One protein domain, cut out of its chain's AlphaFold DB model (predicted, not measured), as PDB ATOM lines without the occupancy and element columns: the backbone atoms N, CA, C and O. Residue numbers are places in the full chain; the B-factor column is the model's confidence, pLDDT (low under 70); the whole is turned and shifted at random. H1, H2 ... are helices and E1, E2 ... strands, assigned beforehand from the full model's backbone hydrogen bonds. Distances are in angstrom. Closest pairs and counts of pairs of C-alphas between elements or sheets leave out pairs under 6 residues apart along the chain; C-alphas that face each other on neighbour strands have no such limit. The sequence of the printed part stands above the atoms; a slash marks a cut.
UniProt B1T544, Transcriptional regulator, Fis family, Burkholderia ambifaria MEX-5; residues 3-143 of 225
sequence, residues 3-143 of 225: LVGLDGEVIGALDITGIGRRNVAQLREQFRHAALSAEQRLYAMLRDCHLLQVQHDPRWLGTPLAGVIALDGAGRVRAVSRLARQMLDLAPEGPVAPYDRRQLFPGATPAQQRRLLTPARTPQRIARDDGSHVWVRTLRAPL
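What this domain is: This is residues 3 to 143 of the 225 residues of the protein "Transcriptional regulator, Fis family" of Burkholderia ambifaria MEX-5 (UniProt B1T544). A strongly twisted sheet of five strands makes the core, with the short helix H2 packed on E3 and E2. The long helix H1 meets the sheet with its residues 36 to 44 and runs away from it, and residues 17 to 30, of which 24 to 30 belong to H1, stick out as an arm; without them the body spans 47 by 29 by 26 A. H3 and H4 sit at the other end, and E1 lies off the sheet, paired with residues 3 to 4. The printed part has 141 residues, with four named helices and six named strands in the order E1 H1 E2 E3 E4 H2 H3 H4 E5 E6; the antiparallel sheet runs E4 E3 E2 E6 E5, and the class is mixed, with 70 residues in named elements, under half. The whole is compact, with a radius of gyration of the C-alphas of 16.0 A and spans of 56 by 27 by 27 A.

How they stand to each other: E1, residues 10 to 13, pairs with no named strand and is apart from H1, residues 24 to 44. H1 only grazes the sheet with its residues 36 to 44; the closest C-alphas to E3, residues 67 to 72, are those of Tyr 43 and Ala 70, 7.3 A apart. E2, residues 49 to 55, and E3 form a hairpin, with N 52 and O 69 2.8 A apart. E4, residues 77 to 80, completes a meander, each strand the antiparallel neighbour of the one before; N 78 and O 70 are 2.8 A apart. H2, residues 82 to 87, is on the sheet, and the closest C-alphas to E3 are those of Ala 84 and Gly 67, 3.9 A apart. H3, residues 101 to 104, and H4, residues 110 to 115, each only graze the sheet and are close but not clearly touching, with the C-alphas of Arg 102 and Gln 113 7.1 A apart. E5, residues 124 to 127, and E6, residues 133 to 140, form a hairpin, with N 126 and O 134 2.8 A apart. E6 is antiparallel to E2, with N 53 and O 137 2.8 A apart. In H2 and H4 every O i to N i+4 pair is within hydrogen-bond range, in H1 16 of 17; H3 is too short for such a pair.

Where its parts are: E1 begins at C-alpha 10, (30.941, -43.455, 36.385). H1 is 30.3 A long, E2 19.4 A, E3 16.9 A and E6 21.8 A, from first to last C-alpha. E6 ends at C-alpha 140, (49.558, -29.922, 26.299).

The domain as a whole: The C-alphas farthest apart, of Ile 19 and Pro 110, are 56.0 A apart. The printed part has no cut; the long links are E2 to E3 and H2 to H3. Mean pLDDT of the printed part is 76.1, and residues 14 to 41 are among those under 70.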
ATOM      1  N   LEU A   3      35.765 -46.232  37.417       66.06
ATOM      2  CA  LEU A   3      36.367 -45.402  36.379       66.06
ATOM      3  C   LEU A   3      35.395 -44.277  36.039       66.06
ATOM      4  O   LEU A   3      34.204 -44.526  35.848       66.06
ATOM      5  N   VAL A   4      35.905 -43.053  35.982       70.69
ATOM      6  CA  VAL A   4      35.096 -41.855  35.751       70.69
ATOM      7  C   VAL A   4      35.357 -41.299  34.354       70.69
ATOM      8  O   VAL A   4      36.505 -41.232  33.912       70.69
ATOM      9  N   GLY A   5      34.280 -40.940  33.663       69.94
ATOM     10  CA  GLY A   5      34.302 -40.333  32.343       69.94
ATOM     11  C   GLY A   5      34.598 -38.839  32.378       69.94
ATOM     12  O   GLY A   5      35.047 -38.278  33.380       69.94
ATOM     13  N   LEU A   6      34.405 -38.190  31.234       76.19
ATOM     14  CA  LEU A   6      34.834 -36.806  31.024       76.19
ATOM     15  C   LEU A   6      33.918 -35.784  31.712       76.19
ATOM     16  O   LEU A   6      34.385 -34.684  32.040       76.19
ATOM     17  N   ASP A   7      32.669 -36.168  31.983       68.94
ATOM     18  CA  ASP A   7      31.642 -35.350  32.628       68.94
ATOM     19  C   ASP A   7      31.482 -35.675  34.127       68.94
ATOM     20  O   ASP A   7      30.631 -35.107  34.815       68.94
ATOM     21  N   GLY A   8      32.363 -36.516  34.677       69.19
ATOM     22  CA  GLY A   8      32.346 -36.903  36.090       69.19
ATOM     23  C   GLY A   8      31.438 -38.098  36.404       69.19
ATOM     24  O   GLY A   8      31.383 -38.527  37.555       69.19
ATOM     25  N   GLU A   9      30.786 -38.663  35.394       72.31
ATOM     26  CA  GLU A   9      29.955 -39.859  35.452       72.31
ATOM     27  C   GLU A   9      30.791 -41.138  35.602       72.31
ATOM     28  O   GLU A   9      31.910 -41.241  35.099       72.31
ATOM     29  N   VAL A  10      30.264 -42.154  36.285       74.75
ATOM     30  CA  VAL A  10      30.941 -43.455  36.385       74.75
ATOM     31  C   VAL A  10      30.710 -44.238  35.090       74.75
ATOM     32  O   VAL A  10      29.595 -44.671  34.821       74.75
ATOM     33  N   ILE A  11      31.770 -44.450  34.309       74.94
ATOM     34  CA  ILE A  11      31.726 -45.139  33.001       74.94
ATOM     35  C   ILE A  11      32.100 -46.620  33.083       74.94
ATOM     36  O   ILE A  11      32.065 -47.344  32.090       74.94
ATOM     37  N   GLY A  12      32.503 -47.082  34.262       70.81
ATOM     38  CA  GLY A  12      32.839 -48.477  34.487       70.81
ATOM     39  C   GLY A  12      33.441 -48.708  35.860       70.81
ATOM     40  O   GLY A  12      33.563 -47.800  36.683       70.81
ATOM     41  N   ALA A  13      33.856 -49.943  36.105       71.12
ATOM     42  CA  ALA A  13      34.588 -50.307  37.301       71.12
ATOM     43  C   ALA A  13      35.737 -51.242  36.932       71.12
ATOM     44  O   ALA A  13      35.560 -52.221  36.217       71.12
ATOM     45  N   LEU A  14      36.922 -50.930  37.441       62.19
ATOM     46  CA  LEU A  14      38.053 -51.838  37.452       62.19
ATOM     47  C   LEU A  14      37.818 -52.869  38.562       62.19
ATOM     48  O   LEU A  14      37.966 -52.531  39.743       62.19
ATOM     49  N   ASP A  15      37.406 -54.076  38.186       56.00
ATOM     50  CA  ASP A  15      37.271 -55.219  39.091       56.00
ATOM     51  C   ASP A  15      38.480 -56.151  38.959       56.00
ATOM     52  O   ASP A  15      39.002 -56.345  37.859       56.00
ATOM     53  N   ILE A  16      38.974 -56.673  40.083       55.00
ATOM     54  CA  ILE A  16      40.130 -57.575  40.102       55.00
ATOM     55  C   ILE A  16      39.839 -58.735  41.042       55.00
ATOM     56  O   ILE A  16      39.764 -58.577  42.259       55.00
ATOM     57  N   THR A  17      39.775 -59.925  40.457       49.66
ATOM     58  CA  THR A  17      39.736 -61.201  41.162       49.66
ATOM     59  C   THR A  17      41.160 -61.729  41.325       49.66
ATOM     60  O   THR A  17      41.848 -61.984  40.336       49.66
ATOM     61  N   GLY A  18      41.623 -61.890  42.565       51.12
ATOM     62  CA  GLY A  18      42.947 -62.430  42.870       51.12
ATOM     63  C   GLY A  18      42.891 -63.477  43.979       51.12
ATOM     64  O   GLY A  18      42.389 -63.213  45.067       51.12
ATOM     65  N   ILE A  19      43.445 -64.656  43.710       46.00
ATOM     66  CA  ILE A  19      43.657 -65.737  44.680       46.00
ATOM     67  C   ILE A  19      44.970 -65.478  45.434       46.00
ATOM     68  O   ILE A  19      46.052 -65.753  44.919       46.00
ATOM     69  N   GLY A  20      44.904 -64.907  46.642       51.81
ATOM     70  CA  GLY A  20      46.079 -64.786  47.517       51.81
ATOM     71  C   GLY A  20      45.940 -63.821  48.700       51.81
ATOM     72  O   GLY A  20      45.291 -62.782  48.612       51.81
ATOM     73  N   ARG A  21      46.620 -64.146  49.811       48.34
ATOM     74  CA  ARG A  21      46.747 -63.314  51.025       48.34
ATOM     75  C   ARG A  21      47.736 -62.163  50.776       48.34
ATOM     76  O   ARG A  21      48.887 -62.238  51.191       48.34
ATOM     77  N   ARG A  22      47.329 -61.118  50.052       52.78
ATOM     78  CA  ARG A  22      48.115 -59.874  49.913       52.78
ATOM     79  C   ARG A  22      47.477 -58.744  50.717       52.78
ATOM     80  O   ARG A  22      46.264 -58.713  50.895       52.78
ATOM     81  N   ASN A  23      48.312 -57.833  51.216       54.03
ATOM     82  CA  ASN A  23      47.905 -56.723  52.074       54.03
ATOM     83  C   ASN A  23      46.915 -55.802  51.332       54.03
ATOM     84  O   ASN A  23      47.280 -55.099  50.386       54.03
ATOM     85  N   VAL A  24      45.646 -55.849  51.743       54.88
ATOM     86  CA  VAL A  24      44.498 -55.263  51.030       54.88
ATOM     87  C   VAL A  24      44.628 -53.740  50.885       54.88
ATOM     88  O   VAL A  24      44.202 -53.182  49.874       54.88
ATOM     89  N   ALA A  25      45.272 -53.065  51.846       51.91
ATOM     90  CA  ALA A  25      45.467 -51.614  51.831       51.91
ATOM     91  C   ALA A  25      46.441 -51.151  50.731       51.91
ATOM     92  O   ALA A  25      46.127 -50.237  49.968       51.91
ATOM     93  N   GLN A  26      47.591 -51.820  50.592       53.41
ATOM     94  CA  GLN A  26      48.596 -51.485  49.573       53.41
ATOM     95  C   GLN A  26      48.086 -51.794  48.157       53.41
ATOM     96  O   GLN A  26      48.318 -51.021  47.227       53.41
ATOM     97  N   LEU A  27      47.316 -52.880  48.009       56.12
ATOM     98  CA  LEU A  27      46.627 -53.222  46.762       56.12
ATOM     99  C   LEU A  27      45.620 -52.128  46.372       56.12
ATOM    100  O   LEU A  27      45.633 -51.635  45.246       56.12
ATOM    101  N   ARG A  28      44.780 -51.694  47.320       55.97
ATOM    102  CA  ARG A  28      43.749 -50.671  47.094       55.97
ATOM    103  C   ARG A  28      44.324 -49.345  46.595       55.97
ATOM    104  O   ARG A  28      43.718 -48.724  45.721       55.97
ATOM    105  N   GLU A  29      45.484 -48.935  47.093       55.38
ATOM    106  CA  GLU A  29      46.132 -47.698  46.653       55.38
ATOM    107  C   GLU A  29      46.764 -47.823  45.259       55.38
ATOM    108  O   GLU A  29      46.577 -46.945  44.414       55.38
ATOM    109  N   GLN A  30      47.407 -48.955  44.957       60.66
ATOM    110  CA  GLN A  30      47.871 -49.256  43.596       60.66
ATOM    111  C   GLN A  30      46.712 -49.224  42.588       60.66
ATOM    112  O   GLN A  30      46.835 -48.643  41.509       60.66
ATOM    113  N   PHE A  31      45.548 -49.763  42.960       61.84
ATOM    114  CA  PHE A  31      44.355 -49.726  42.109       61.84
ATOM    115  C   PHE A  31      43.779 -48.327  41.945       61.84
ATOM    116  O   PHE A  31      43.328 -47.970  40.855       61.84
ATOM    117  N   ARG A  32      43.815 -47.515  43.003       62.81
ATOM    118  CA  ARG A  32      43.411 -46.112  42.929       62.81
ATOM    119  C   ARG A  32      44.284 -45.350  41.931       62.81
ATOM    120  O   ARG A  32      43.754 -44.616  41.102       62.81
ATOM    121  N   HIS A  33      45.595 -45.573  41.954       59.44
ATOM    122  CA  HIS A  33      46.532 -44.968  41.009       59.44
ATOM    123  C   HIS A  33      46.353 -45.465  39.566       59.44
ATOM    124  O   HIS A  33      46.438 -44.662  38.633       59.44
ATOM    125  N   ALA A  34      46.063 -46.754  39.369       61.34
ATOM    126  CA  ALA A  34      45.776 -47.314  38.050       61.34
ATOM    127  C   ALA A  34      44.491 -46.727  37.446       61.34
ATOM    128  O   ALA A  34      44.492 -46.311  36.285       61.34
ATOM    129  N   ALA A  35      43.425 -46.620  38.248       62.41
ATOM    130  CA  ALA A  35      42.175 -45.983  37.842       62.41
ATOM    131  C   ALA A  35      42.398 -44.511  37.458       62.41
ATOM    132  O   ALA A  35      42.026 -44.110  36.360       62.41
ATOM    133  N   LEU A  36      43.105 -43.736  38.289       64.94
ATOM    134  CA  LEU A  36      43.443 -42.338  37.985       64.94
ATOM    135  C   LEU A  36      44.283 -42.199  36.705       64.94
ATOM    136  O   LEU A  36      44.053 -41.300  35.904       64.94
ATOM    137  N   SER A  37      45.224 -43.114  36.468       63.91
ATOM    138  CA  SER A  37      46.031 -43.115  35.240       63.91
ATOM    139  C   SER A  37      45.198 -43.461  33.999       63.91
ATOM    140  O   SER A  37      45.447 -42.932  32.915       63.91
ATOM    141  N   ALA A  38      44.197 -44.336  34.135       64.12
ATOM    142  CA  ALA A  38      43.230 -44.616  33.077       64.12
ATOM    143  C   ALA A  38      42.338 -43.398  32.792       64.12
ATOM    144  O   ALA A  38      42.223 -43.009  31.632       64.12
ATOM    145  N   GLU A  39      41.812 -42.738  33.831       69.31
ATOM    146  CA  GLU A  39      41.058 -41.480  33.710       69.31
ATOM    147  C   GLU A  39      41.895 -40.418  32.973       69.31
ATOM    148  O   GLU A  39      41.439 -39.801  32.015       69.31
ATOM    149  N   GLN A  40      43.171 -40.260  33.334       68.44
ATOM    150  CA  GLN A  40      44.070 -39.279  32.721       68.44
ATOM    151  C   GLN A  40      44.365 -39.559  31.238       68.44
ATOM    152  O   GLN A  40      44.550 -38.618  30.460       68.44
ATOM    153  N   ARG A  41      44.354 -40.834  30.819       69.75
ATOM    154  CA  ARG A  41      44.460 -41.218  29.401       69.75
ATOM    155  C   ARG A  41      43.229 -40.819  28.591       69.75
ATOM    156  O   ARG A  41      43.400 -40.425  27.441       69.75
ATOM    157  N   LEU A  42      42.028 -40.827  29.176       73.50
ATOM    158  CA  LEU A  42      40.819 -40.341  28.493       73.50
ATOM    159  C   LEU A  42      40.972 -38.870  28.085       73.50
ATOM    160  O   LEU A  42      40.699 -38.513  26.942       73.50
ATOM    161  N   TYR A  43      41.511 -38.032  28.978       77.88
ATOM    162  CA  TYR A  43      41.803 -36.627  28.668       77.88
ATOM    163  C   TYR A  43      42.897 -36.468  27.606       77.88
ATOM    164  O   TYR A  43      42.823 -35.552  26.789       77.88
ATOM    165  N   ALA A  44      43.901 -37.352  27.580       71.12
ATOM    166  CA  ALA A  44      44.978 -37.300  26.588       71.12
ATOM    167  C   ALA A  44      44.480 -37.523  25.145       71.12
ATOM    168  O   ALA A  44      45.076 -36.984  24.211       71.12
ATOM    169  N   MET A  45      43.373 -38.254  24.969       71.12
ATOM    170  CA  MET A  45      42.749 -38.498  23.663       71.12
ATOM    171  C   MET A  45      41.947 -37.300  23.125       71.12
ATOM    172  O   MET A  45      41.592 -37.286  21.944       71.12
ATOM    173  N   LEU A  46      41.667 -36.283  23.949       76.44
ATOM    174  CA  LEU A  46      40.909 -35.109  23.520       76.44
ATOM    175  C   LEU A  46      41.689 -34.281  22.488       76.44
ATOM    176  O   LEU A  46      42.884 -34.000  22.649       76.44
ATOM    177  N   ARG A  47      40.987 -33.862  21.430       74.81
ATOM    178  CA  ARG A  47      41.506 -33.047  20.321       74.81
ATOM    179  C   ARG A  47      41.059 -31.594  20.451       74.81
ATOM    180  O   ARG A  47      40.113 -31.297  21.178       74.81
ATOM    181  N   ASP A  48      41.770 -30.706  19.757       80.31
ATOM    182  CA  ASP A  48      41.425 -29.281  19.638       80.31
ATOM    183  C   ASP A  48      41.286 -28.553  20.988       80.31
ATOM    184  O   ASP A  48      40.557 -27.568  21.127       80.31
ATOM    185  N   CYS A  49      41.989 -29.052  22.010       86.38
ATOM    186  CA  CYS A  49      41.921 -28.530  23.365       86.38
ATOM    187  C   CYS A  49      43.294 -28.441  24.047       86.38
ATOM    188  O   CYS A  49      44.167 -29.305  23.892       86.38
ATOM    189  N   HIS A  50      43.452 -27.398  24.853       87.94
ATOM    190  CA  HIS A  50      44.510 -27.231  25.833       87.94
ATOM    191  C   HIS A  50      44.215 -28.114  27.044       87.94
ATOM    192  O   HIS A  50      43.129 -28.043  27.618       87.94
ATOM    193  N   LEU A  51      45.184 -28.928  27.450       89.25
ATOM    194  CA  LEU A  51      45.110 -29.704  28.681       89.25
ATOM    195  C   LEU A  51      45.893 -28.989  29.774       89.25
ATOM    196  O   LEU A  51      47.085 -28.710  29.617       89.25
ATOM    197  N   LEU A  52      45.227 -28.729  30.891       90.44
ATOM    198  CA  LEU A  52      45.797 -28.116  32.081       90.44
ATOM    199  C   LEU A  52      45.807 -29.117  33.226       90.44
ATOM    200  O   LEU A  52      44.846 -29.857  33.411       90.44
ATOM    201  N   GLN A  53      46.872 -29.098  34.017       89.56
ATOM    202  CA  GLN A  53      46.929 -29.764  35.310       89.56
ATOM    203  C   GLN A  53      46.707 -28.757  36.425       89.56
ATOM    204  O   GLN A  53      47.284 -27.672  36.383       89.56
ATOM    205  N   VAL A  54      45.915 -29.141  37.423       89.31
ATOM    206  CA  VAL A  54      45.619 -28.337  38.611       89.31
ATOM    207  C   VAL A  54      45.932 -29.126  39.864       89.31
ATOM    208  O   VAL A  54      45.648 -30.323  39.940       89.31
ATOM    209  N   GLN A  55      46.543 -28.457  40.837       88.62
ATOM    210  CA  GLN A  55      46.885 -29.051  42.119       88.62
ATOM    211  C   GLN A  55      47.144 -27.987  43.189       88.62
ATOM    212  O   GLN A  55      47.522 -26.872  42.858       88.62
ATOM    213  N   HIS A  56      46.999 -28.310  44.472       80.31
ATOM    214  CA  HIS A  56      47.315 -27.372  45.560       80.31
ATOM    215  C   HIS A  56      48.818 -27.222  45.833       80.31
ATOM    216  O   HIS A  56      49.244 -26.177  46.311       80.31
ATOM    217  N   ASP A  57      49.628 -28.220  45.478       77.19
ATOM    218  CA  ASP A  57      51.088 -28.191  45.627       77.19
ATOM    219  C   ASP A  57      51.758 -28.510  44.273       77.19
ATOM    220  O   ASP A  57      51.424 -29.513  43.625       77.19
ATOM    221  N   PRO A  58      52.694 -27.660  43.805       77.19
ATOM    222  CA  PRO A  58      53.290 -27.783  42.482       77.19
ATOM    223  C   PRO A  58      54.123 -29.057  42.309       77.19
ATOM    224  O   PRO A  58      54.308 -29.493  41.175       77.19
ATOM    225  N   ARG A  59      54.597 -29.685  43.394       75.56
ATOM    226  CA  ARG A  59      55.391 -30.927  43.348       75.56
ATOM    227  C   ARG A  59      54.589 -32.110  42.809       75.56
ATOM    228  O   ARG A  59      55.142 -33.023  42.206       75.56
ATOM    229  N   TRP A  60      53.273 -32.068  42.982       75.62
ATOM    230  CA  TRP A  60      52.349 -33.108  42.530       75.62
ATOM    231  C   TRP A  60      51.895 -32.905  41.085       75.62
ATOM    232  O   TRP A  60      51.252 -33.792  40.511       75.62
ATOM    233  N   LEU A  61      52.221 -31.760  40.475       70.56
ATOM    234  CA  LEU A  61      51.960 -31.523  39.063       70.56
ATOM    235  C   LEU A  61      52.829 -32.470  38.232       70.56
ATOM    236  O   LEU A  61      54.045 -32.315  38.122       70.56
ATOM    237  N   GLY A  62      52.190 -33.430  37.568       67.06
ATOM    238  CA  GLY A  62      52.857 -34.485  36.792       67.06
ATOM    239  C   GLY A  62      52.542 -35.883  37.297       67.06
ATOM    240  O   GLY A  62      52.824 -36.855  36.607       67.06
ATOM    241  N   THR A  63      51.898 -35.980  38.458       69.69
ATOM    242  CA  THR A  63      51.381 -37.239  38.990       69.69
ATOM    243  C   THR A  63      49.920 -37.456  38.571       69.69
ATOM    244  O   THR A  63      49.235 -36.489  38.213       69.69
ATOM    245  N   PRO A  64      49.400 -38.693  38.693       63.66
ATOM    246  CA  PRO A  64      47.973 -38.979  38.535       63.66
ATOM    247  C   PRO A  64      47.058 -38.315  39.574       63.66
ATOM    248  O   PRO A  64      45.838 -38.403  39.488       63.66
ATOM    249  N   LEU A  65      47.637 -37.685  40.601       71.25
ATOM    250  CA  LEU A  65      46.893 -36.993  41.652       71.25
ATOM    251  C   LEU A  65      46.547 -35.548  41.273       71.25
ATOM    252  O   LEU A  65      45.806 -34.896  42.009       71.25
ATOM    253  N   ALA A  66      47.095 -35.031  40.170       80.06
ATOM    254  CA  ALA A  66      46.721 -33.727  39.644       80.06
ATOM    255  C   ALA A  66      45.355 -33.806  38.950       80.06
ATOM    256  O   ALA A  66      45.084 -34.720  38.172       80.06
ATOM    257  N   GLY A  67      44.501 -32.816  39.198       84.56
ATOM    258  CA  GLY A  67      43.292 -32.621  38.409       84.56
ATOM    259  C   GLY A  67      43.637 -32.237  36.971       84.56
ATOM    260  O   GLY A  67      44.674 -31.620  36.730       84.56
ATOM    261  N   VAL A  68      42.770 -32.583  36.017       86.94
ATOM    262  CA  VAL A  68      42.943 -32.255  34.596       86.94
ATOM    263  C   VAL A  68      41.740 -31.465  34.104       86.94
ATOM    264  O   VAL A  68      40.599 -31.808  34.408       86.94
ATOM    265  N   ILE A  69      42.000 -30.408  33.340       90.06
ATOM    266  CA  ILE A  69      40.983 -29.585  32.680       90.06
ATOM    267  C   ILE A  69      41.303 -29.541  31.194       90.06
ATOM    268  O   ILE A  69      42.447 -29.286  30.817       90.06
ATOM    269  N   ALA A  70      40.289 -29.739  30.361       89.56
ATOM    270  CA  ALA A  70      40.367 -29.503  28.931       89.56
ATOM    271  C   ALA A  70      39.689 -28.172  28.591       89.56
ATOM    272  O   ALA A  70      38.511 -27.987  28.893       89.56
ATOM    273  N   LEU A  71      40.420 -27.261  27.950       89.56
ATOM    274  CA  LEU A  71      39.902 -25.999  27.414       89.56
ATOM    275  C   LEU A  71      39.963 -26.021  25.889       89.56
ATOM    276  O   LEU A  71      40.983 -26.420  25.341       89.56
ATOM    277  N   ASP A  72      38.935 -25.565  25.185       86.75
ATOM    278  CA  ASP A  72      39.005 -25.398  23.729       86.75
ATOM    279  C   ASP A  72      39.931 -24.228  23.307       86.75
ATOM    280  O   ASP A  72      40.591 -23.586  24.133       86.75
ATOM    281  N   GLY A  73      40.008 -23.953  22.001       81.62
ATOM    282  CA  GLY A  73      40.790 -22.834  21.460       81.62
ATOM    283  C   GLY A  73      40.300 -21.444  21.892       81.62
ATOM    284  O   GLY A  73      41.093 -20.505  21.932       81.62
ATOM    285  N   ALA A  74      39.024 -21.305  22.264       84.12
ATOM    286  CA  ALA A  74      38.456 -20.058  22.777       84.12
ATOM    287  C   ALA A  74      38.688 -19.885  24.294       84.12
ATOM    288  O   ALA A  74      38.572 -18.777  24.825       84.12
ATOM    289  N   GLY A  75      39.067 -20.958  24.993       84.75
ATOM    290  CA  GLY A  75      39.227 -20.997  26.443       84.75
ATOM    291  C   GLY A  75      37.958 -21.394  27.196       84.75
ATOM    292  O   GLY A  75      37.881 -21.147  28.400       84.75
ATOM    293  N   ARG A  76      36.983 -22.007  26.514       88.88
ATOM    294  CA  ARG A  76      35.814 -22.617  27.151       88.88
ATOM    295  C   ARG A  76      36.162 -24.010  27.645       88.88
ATOM    296  O   ARG A  76      36.913 -24.745  27.002       88.88
ATOM    297  N   VAL A  77      35.607 -24.378  28.786       88.62
ATOM    298  CA  VAL A  77      35.840 -25.678  29.396       88.62
ATOM    299  C   VAL A  77      35.081 -26.758  28.627       88.62
ATOM    300  O   VAL A  77      33.873 -26.674  28.434       88.62
ATOM    301  N   ARG A  78      35.817 -27.778  28.182       86.19
ATOM    302  CA  ARG A  78      35.305 -28.956  27.468       86.19
ATOM    303  C   ARG A  78      35.082 -30.146  28.388       86.19
ATOM    304  O   ARG A  78      34.182 -30.930  28.135       86.19
ATOM    305  N   ALA A  79      35.939 -30.305  29.393       85.06
ATOM    306  CA  ALA A  79      35.867 -31.385  30.368       85.06
ATOM    307  C   ALA A  79      36.701 -31.029  31.605       85.06
ATOM    308  O   ALA A  79      37.728 -30.350  31.495       85.06
ATOM    309  N   VAL A  80      36.294 -31.526  32.773       86.94
ATOM    310  CA  VAL A  80      37.007 -31.326  34.045       86.94
ATOM    311  C   VAL A  80      36.994 -32.623  34.829       86.94
ATOM    312  O   VAL A  80      35.921 -33.149  35.130       86.94
ATOM    313  N   SER A  81      38.177 -33.119  35.185       84.06
ATOM    314  CA  SER A  81      38.290 -34.356  35.955       84.06
ATOM    315  C   SER A  81      37.731 -34.176  37.356       84.06
ATOM    316  O   SER A  81      37.766 -33.083  37.921       84.06
ATOM    317  N   ARG A  82      37.261 -35.263  37.969       82.19
ATOM    318  CA  ARG A  82      36.709 -35.244  39.332       82.19
ATOM    319  C   ARG A  82      37.656 -34.610  40.357       82.19
ATOM    320  O   ARG A  82      37.209 -33.886  41.240       82.19
ATOM    321  N   LEU A  83      38.964 -34.850  40.233       81.81
ATOM    322  CA  LEU A  83      39.963 -34.216  41.100       81.81
ATOM    323  C   LEU A  83      40.038 -32.701  40.869       81.81
ATOM    324  O   LEU A  83      40.098 -31.955  41.839       81.81
ATOM    325  N   ALA A  84      39.984 -32.244  39.615       85.12
ATOM    326  CA  ALA A  84      39.936 -30.816  39.313       85.12
ATOM    327  C   ALA A  84      38.618 -30.178  39.779       85.12
ATOM    328  O   ALA A  84      38.664 -29.107  40.374       85.12
ATOM    329  N   ARG A  85      37.469 -30.848  39.602       84.50
ATOM    330  CA  ARG A  85      36.172 -30.399  40.136       84.50
ATOM    331  C   ARG A  85      36.244 -30.197  41.644       84.50
ATOM    332  O   ARG A  85      35.897 -29.130  42.125       84.50
ATOM    333  N   GLN A  86      36.796 -31.171  42.367       82.94
ATOM    334  CA  GLN A  86      36.984 -31.076  43.815       82.94
ATOM    335  C   GLN A  86      37.915 -29.915  44.213       82.94
ATOM    336  O   GLN A  86      37.618 -29.187  45.153       82.94
ATOM    337  N   MET A  87      39.039 -29.723  43.515       84.25
ATOM    338  CA  MET A  87      40.002 -28.646  43.816       84.25
ATOM    339  C   MET A  87      39.486 -27.247  43.463       84.25
ATOM    340  O   MET A  87      40.000 -26.261  43.991       84.25
ATOM    341  N   LEU A  88      38.517 -27.164  42.551       83.88
ATOM    342  CA  LEU A  88      37.913 -25.927  42.052       83.88
ATOM    343  C   LEU A  88      36.507 -25.701  42.603       83.88
ATOM    344  O   LEU A  88      35.844 -24.762  42.180       83.88
ATOM    345  N   ASP A  89      36.090 -26.519  43.570       82.88
ATOM    346  CA  ASP A  89      34.784 -26.444  44.225       82.88
ATOM    347  C   ASP A  89      33.602 -26.442  43.233       82.88
ATOM    348  O   ASP A  89      32.637 -25.695  43.360       82.88
ATOM    349  N   LEU A  90      33.712 -27.264  42.186       81.88
ATOM    350  CA  LEU A  90      32.654 -27.483  41.202       81.88
ATOM    351  C   LEU A  90      31.756 -28.653  41.615       81.88
ATOM    352  O   LEU A  90      32.177 -29.553  42.347       81.88
ATOM    353  N   ALA A  91      30.550 -28.697  41.040       78.81
ATOM    354  CA  ALA A  91      29.665 -29.851  41.159       78.81
ATOM    355  C   ALA A  91      30.407 -31.153  40.768       78.81
ATOM    356  O   ALA A  91      31.107 -31.174  39.745       78.81
ATOM    357  N   PRO A  92      30.282 -32.234  41.563       70.81
ATOM    358  CA  PRO A  92      31.089 -33.447  41.407       70.81
ATOM    359  C   PRO A  92      30.831 -34.191  40.090       70.81
ATOM    360  O   PRO A  92      31.741 -34.847  39.585       70.81
ATOM    361  N   GLU A  93      29.633 -34.046  39.528       73.62
ATOM    362  CA  GLU A  93      29.179 -34.670  38.285       73.62
ATOM    363  C   GLU A  93      28.281 -33.714  37.491       73.62
ATOM    364  O   GLU A  93      27.897 -32.645  37.977       73.62
ATOM    365  N   GLY A  94      27.970 -34.096  36.256       67.06
ATOM    366  CA  GLY A  94      27.081 -33.359  35.365       67.06
ATOM    367  C   GLY A  94      27.840 -32.553  34.315       67.06
ATOM    368  O   GLY A  94      29.045 -32.317  34.469       67.06
ATOM    369  N   PRO A  95      27.152 -32.130  33.240       65.94
ATOM    370  CA  PRO A  95      27.784 -31.407  32.154       65.94
ATOM    371  C   PRO A  95      28.495 -30.189  32.720       65.94
ATOM    372  O   PRO A  95      27.940 -29.424  33.513       65.94
ATOM    373  N   VAL A  96      29.745 -30.014  32.304       66.19
ATOM    374  CA  VAL A  96      30.431 -28.754  32.525       66.19
ATOM    375  C   VAL A  96      29.684 -27.761  31.635       66.19
ATOM    376  O   VAL A  96      29.960 -27.674  30.440       66.19
ATOM    377  N   ALA A  97      28.664 -27.082  32.183       62.22
ATOM    378  CA  ALA A  97      28.024 -25.930  31.539       62.22
ATOM    379  C   ALA A  97      29.137 -25.036  30.970       62.22
ATOM    380  O   ALA A  97      30.230 -25.089  31.523       62.22
ATOM    381  N   PRO A  98      28.948 -24.270  29.883       61.25
ATOM    382  CA  PRO A  98      30.049 -23.616  29.168       61.25
ATOM    383  C   PRO A  98      30.758 -22.563  30.039       61.25
ATOM    384  O   PRO A  98      30.545 -21.363  29.892       61.25
ATOM    385  N   TYR A  99      31.602 -23.026  30.957       74.62
ATOM    386  CA  TYR A  99      32.395 -22.234  31.862       74.62
ATOM    387  C   TYR A  99      33.546 -21.700  31.031       74.62
ATOM    388  O   TYR A  99      34.249 -22.444  30.341       74.62
ATOM    389  N   ASP A 100      33.743 -20.395  31.080       83.44
ATOM    390  CA  ASP A 100      34.964 -19.789  30.581       83.44
ATOM    391  C   ASP A 100      36.088 -20.038  31.602       83.44
ATOM    392  O   ASP A 100      35.858 -20.032  32.815       83.44
ATOM    393  N   ARG A 101      37.335 -20.196  31.145       84.69
ATOM    394  CA  ARG A 101      38.529 -20.179  32.017       84.69
ATOM    395  C   ARG A 101      38.533 -19.010  33.011       84.69
ATOM    396  O   ARG A 101      39.072 -19.149  34.105       84.69
ATOM    397  N   ARG A 102      37.924 -17.870  32.659       86.50
ATOM    398  CA  ARG A 102      37.774 -16.704  33.540       86.50
ATOM    399  C   ARG A 102      36.863 -16.981  34.727       86.50
ATOM    400  O   ARG A 102      37.152 -16.514  35.818       86.50
ATOM    401  N   GLN A 103      35.803 -17.759  34.524       85.69
ATOM    402  CA  GLN A 103      34.899 -18.184  35.592       85.69
ATOM    403  C   GLN A 103      35.519 -19.299  36.434       85.69
ATOM    404  O   GLN A 103      35.272 -19.368  37.630       85.69
ATOM    405  N   LEU A 104      36.346 -20.152  35.823       85.38
ATOM    406  CA  LEU A 104      37.038 -21.226  36.534       85.38
ATOM    407  C   LEU A 104      38.193 -20.713  37.413       85.38
ATOM    408  O   LEU A 104      38.518 -21.306  38.440       85.38
ATOM    409  N   PHE A 105      38.813 -19.608  37.001       88.44
ATOM    410  CA  PHE A 105      39.945 -18.977  37.673       88.44
ATOM    411  C   PHE A 105      39.723 -17.462  37.826       88.44
ATOM    412  O   PHE A 105      40.458 -16.676  37.216       88.44
ATOM    413  N   PRO A 106      38.735 -17.026  38.628       85.12
ATOM    414  CA  PRO A 106      38.390 -15.607  38.759       85.12
ATOM    415  C   PRO A 106      39.551 -14.772  39.319       85.12
ATOM    416  O   PRO A 106      39.786 -13.657  38.861       85.12
ATOM    417  N   GLY A 107      40.356 -15.342  40.224       84.06
ATOM    418  CA  GLY A 107      41.533 -14.690  40.808       84.06
ATOM    419  C   GLY A 107      42.787 -14.650  39.921       84.06
ATOM    420  O   GLY A 107      43.844 -14.218  40.381       84.06
ATOM    421  N   ALA A 108      42.731 -15.117  38.669       88.75
ATOM    422  CA  ALA A 108      43.885 -15.075  37.769       88.75
ATOM    423  C   ALA A 108      44.013 -13.721  37.055       88.75
ATOM    424  O   ALA A 108      43.094 -13.248  36.387       88.75
ATOM    425  N   THR A 109      45.211 -13.138  37.106       90.19
ATOM    426  CA  THR A 109      45.554 -11.902  36.382       90.19
ATOM    427  C   THR A 109      45.417 -12.062  34.858       90.19
ATOM    428  O   THR A 109      45.556 -13.173  34.333       90.19
ATOM    429  N   PRO A 110      45.266 -10.970  34.081       89.19
ATOM    430  CA  PRO A 110      45.194 -11.046  32.616       89.19
ATOM    431  C   PRO A 110      46.407 -11.725  31.955       89.19
ATOM    432  O   PRO A 110      46.296 -12.302  30.872       89.19
ATOM    433  N   ALA A 111      47.588 -11.660  32.577       88.06
ATOM    434  CA  ALA A 111      48.775 -12.379  32.116       88.06
ATOM    435  C   ALA A 111      48.657 -13.894  32.359       88.06
ATOM    436  O   ALA A 111      48.952 -14.685  31.464       88.06
ATOM    437  N   GLN A 112      48.174 -14.303  33.536       90.06
ATOM    438  CA  GLN A 112      47.926 -15.711  33.862       90.06
ATOM    439  C   GLN A 112      46.826 -16.305  32.974       90.06
ATOM    440  O   GLN A 112      47.025 -17.365  32.388       90.06
ATOM    441  N   GLN A 113      45.729 -15.570  32.760       89.62
ATOM    442  CA  GLN A 113      44.636 -15.962  31.861       89.62
ATOM    443  C   GLN A 113      45.123 -16.258  30.436       89.62
ATOM    444  O   GLN A 113      44.709 -17.245  29.825       89.62
ATOM    445  N   ARG A 114      46.039 -15.433  29.907       86.69
ATOM    446  CA  ARG A 114      46.683 -15.676  28.606       86.69
ATOM    447  C   ARG A 114      47.547 -16.935  28.636       86.69
ATOM    448  O   ARG A 114      47.400 -17.783  27.761       86.69
ATOM    449  N   ARG A 115      48.371 -17.099  29.678       86.44
ATOM    450  CA  ARG A 115      49.261 -18.262  29.847       86.44
ATOM    451  C   ARG A 115      48.524 -19.598  29.950       86.44
ATOM    452  O   ARG A 115      49.113 -20.611  29.597       86.44
ATOM    453  N   LEU A 116      47.261 -19.622  30.385       86.50
ATOM    454  CA  LEU A 116      46.434 -20.840  30.377       86.50
ATOM    455  C   LEU A 116      46.180 -21.391  28.961       86.50
ATOM    456  O   LEU A 116      45.968 -22.586  28.812       86.50
ATOM    457  N   LEU A 117      46.225 -20.555  27.920       85.31
ATOM    458  CA  LEU A 117      46.112 -20.999  26.520       85.31
ATOM    459  C   LEU A 117      47.450 -20.970  25.780       85.31
ATOM    460  O   LEU A 117      47.501 -21.084  24.563       85.31
ATOM    461  N   THR A 118      48.553 -20.767  26.494       81.06
ATOM    462  CA  THR A 118      49.887 -20.806  25.900       81.06
ATOM    463  C   THR A 118      50.586 -22.082  26.360       81.06
ATOM    464  O   THR A 118      50.469 -22.454  27.535       81.06
ATOM    465  N   PRO A 119      51.331 -22.775  25.482       72.12
ATOM    466  CA  PRO A 119      52.195 -23.867  25.902       72.12
ATOM    467  C   PRO A 119      53.296 -23.326  26.826       72.12
ATOM    468  O   PRO A 119      54.325 -22.827  26.385       72.12
ATOM    469  N   ALA A 120      53.060 -23.413  28.133       74.75
ATOM    470  CA  ALA A 120      54.004 -23.027  29.170       74.75
ATOM    471  C   ALA A 120      54.070 -24.132  30.230       74.75
ATOM    472  O   ALA A 120      53.090 -24.415  30.919       74.75
ATOM    473  N   ARG A 121      55.249 -24.746  30.376       69.88
ATOM    474  CA  ARG A 121      55.476 -25.815  31.365       69.88
ATOM    475  C   ARG A 121      55.679 -25.288  32.785       69.88
ATOM    476  O   ARG A 121      55.625 -26.067  33.730       69.88
ATOM    477  N   THR A 122      55.903 -23.987  32.953       82.38
ATOM    478  CA  THR A 122      56.095 -23.375  34.269       82.38
ATOM    479  C   THR A 122      54.764 -23.317  35.026       82.38
ATOM    480  O   THR A 122      53.845 -22.643  34.543       82.38
ATOM    481  N   PRO A 123      54.652 -23.965  36.202       86.31
ATOM    482  CA  PRO A 123      53.481 -23.841  37.061       86.31
ATOM    483  C   PRO A 123      53.211 -22.383  37.431       86.31
ATOM    484  O   PRO A 123      54.129 -21.624  37.737       86.31
ATOM    485  N   GLN A 124      51.944 -21.995  37.419       90.81
ATOM    486  CA  GLN A 124      51.481 -20.677  37.836       90.81
ATOM    487  C   GLN A 124      50.529 -20.813  39.018       90.81
ATOM    488  O   GLN A 124      49.629 -21.648  39.003       90.81
ATOM    489  N   ARG A 125      50.741 -19.987  40.044       91.19
ATOM    490  CA  ARG A 125      49.915 -19.950  41.252       91.19
ATOM    491  C   ARG A 125      48.747 -18.989  41.052       91.19
ATOM    492  O   ARG A 125      48.974 -17.803  40.821       91.19
ATOM    493  N   ILE A 126      47.526 -19.493  41.148       90.12
ATOM    494  CA  ILE A 126      46.288 -18.733  40.977       90.12
ATOM    495  C   ILE A 126      45.566 -18.688  42.322       90.12
ATOM    496  O   ILE A 126      45.356 -19.729  42.946       90.12
ATOM    497  N   ALA A 127      45.230 -17.480  42.774       85.38
ATOM    498  CA  ALA A 127      44.444 -17.280  43.985       85.38
ATOM    499  C   ALA A 127      42.981 -17.668  43.744       85.38
ATOM    500  O   ALA A 127      42.459 -17.500  42.639       85.38
ATOM    501  N   ARG A 128      42.336 -18.186  44.785       85.38
ATOM    502  CA  ARG A 128      40.910 -18.502  44.809       85.38
ATOM    503  C   ARG A 128      40.185 -17.581  45.789       85.38
ATOM    504  O   ARG A 128      40.804 -17.017  46.691       85.38
ATOM    505  N   ASP A 129      38.874 -17.457  45.615       76.00
ATOM    506  CA  ASP A 129      38.029 -16.549  46.404       76.00
ATOM    507  C   ASP A 129      37.921 -16.973  47.880       76.00
ATOM    508  O   ASP A 129      37.679 -16.151  48.757       76.00
ATOM    509  N   ASP A 130      38.183 -18.250  48.171       73.94
ATOM    510  CA  ASP A 130      38.261 -18.819  49.524       73.94
ATOM    511  C   ASP A 130      39.592 -18.512  50.253       73.94
ATOM    512  O   ASP A 130      39.853 -19.038  51.336       73.94
ATOM    513  N   GLY A 131      40.466 -17.695  49.651       74.12
ATOM    514  CA  GLY A 131      41.801 -17.366  50.163       74.12
ATOM    515  C   GLY A 131      42.847 -18.466  49.950       74.12
ATOM    516  O   GLY A 131      44.020 -18.282  50.291       74.12
ATOM    517  N   SER A 132      42.460 -19.606  49.372       81.31
ATOM    518  CA  SER A 132      43.387 -20.658  48.972       81.31
ATOM    519  C   SER A 132      44.061 -20.330  47.637       81.31
ATOM    520  O   SER A 132      43.834 -19.295  47.004       81.31
ATOM    521  N   HIS A 133      44.946 -21.221  47.200       84.81
ATOM    522  CA  HIS A 133      45.530 -21.138  45.873       84.81
ATOM    523  C   HIS A 133      45.626 -22.512  45.228       84.81
ATOM    524  O   HIS A 133      45.684 -23.553  45.890       84.81
ATOM    525  N   VAL A 134      45.671 -22.488  43.905       89.38
ATOM    526  CA  VAL A 134      45.933 -23.655  43.077       89.38
ATOM    527  C   VAL A 134      47.082 -23.356  42.134       89.38
ATOM    528  O   VAL A 134      47.240 -22.251  41.614       89.38
ATOM    529  N   TRP A 135      47.908 -24.360  41.919       89.94
ATOM    530  CA  TRP A 135      48.947 -24.371  40.917       89.94
ATOM    531  C   TRP A 135      48.395 -24.979  39.647       89.94
ATOM    532  O   TRP A 135      47.890 -26.100  39.647       89.94
ATOM    533  N   VAL A 136      48.511 -24.224  38.562       91.19
ATOM    534  CA  VAL A 136      48.052 -24.629  37.241       91.19
ATOM    535  C   VAL A 136      49.242 -24.718  36.305       91.19
ATOM    536  O   VAL A 136      50.090 -23.826  36.273       91.19
ATOM    537  N   ARG A 137      49.324 -25.794  35.527       88.94
ATOM    538  CA  ARG A 137      50.363 -25.990  34.512       88.94
ATOM    539  C   ARG A 137      49.736 -26.455  33.212       88.94
ATOM    540  O   ARG A 137      48.940 -27.389  33.219       88.94
ATOM    541  N   THR A 138      50.150 -25.865  32.095       86.50
ATOM    542  CA  THR A 138      49.759 -26.363  30.777       86.50
ATOM    543  C   THR A 138      50.510 -27.660  30.500       86.50
ATOM    544  O   THR A 138      51.739 -27.678  30.423       86.50
ATOM    545  N   LEU A 139      49.767 -28.757  30.385       81.75
ATOM    546  CA  LEU A 139      50.305 -30.072  30.056       81.75
ATOM    547  C   LEU A 139      50.536 -30.194  28.550       81.75
ATOM    548  O   LEU A 139      51.585 -30.669  28.118       81.75
ATOM    549  N   ARG A 140      49.554 -29.758  27.754       81.00
ATOM    550  CA  ARG A 140      49.558 -29.922  26.299       81.00
ATOM    551  C   ARG A 140      48.737 -28.819  25.632       81.00
ATOM    552  O   ARG A 140      47.641 -28.512  26.094       81.00
ATOM    553  N   ALA A 141      49.241 -28.256  24.539       80.25
ATOM    554  CA  ALA A 141      48.441 -27.439  23.623       80.25
ATOM    555  C   ALA A 141      47.492 -28.333  22.783       80.25
ATOM    556  O   ALA A 141      47.626 -29.562  22.831       80.25
ATOM    557  N   PRO A 142      46.534 -27.766  22.029       76.06
ATOM    558  CA  PRO A 142      45.774 -28.502  21.030       76.06
ATOM    559  C   PRO A 142      46.729 -29.248  20.101       76.06
ATOM    560  O   PRO A 142      47.678 -28.664  19.582       76.06
ATOM    561  N   LEU A 143      46.516 -30.556  19.947       65.06
ATOM    562  CA  LEU A 143      47.273 -31.330  18.970       65.06
ATOM    563  C   LEU A 143      46.823 -30.898  17.580       65.06
ATOM    564  O   LEU A 143      45.656 -31.071  17.240       65.06
TER     565      LEU A 143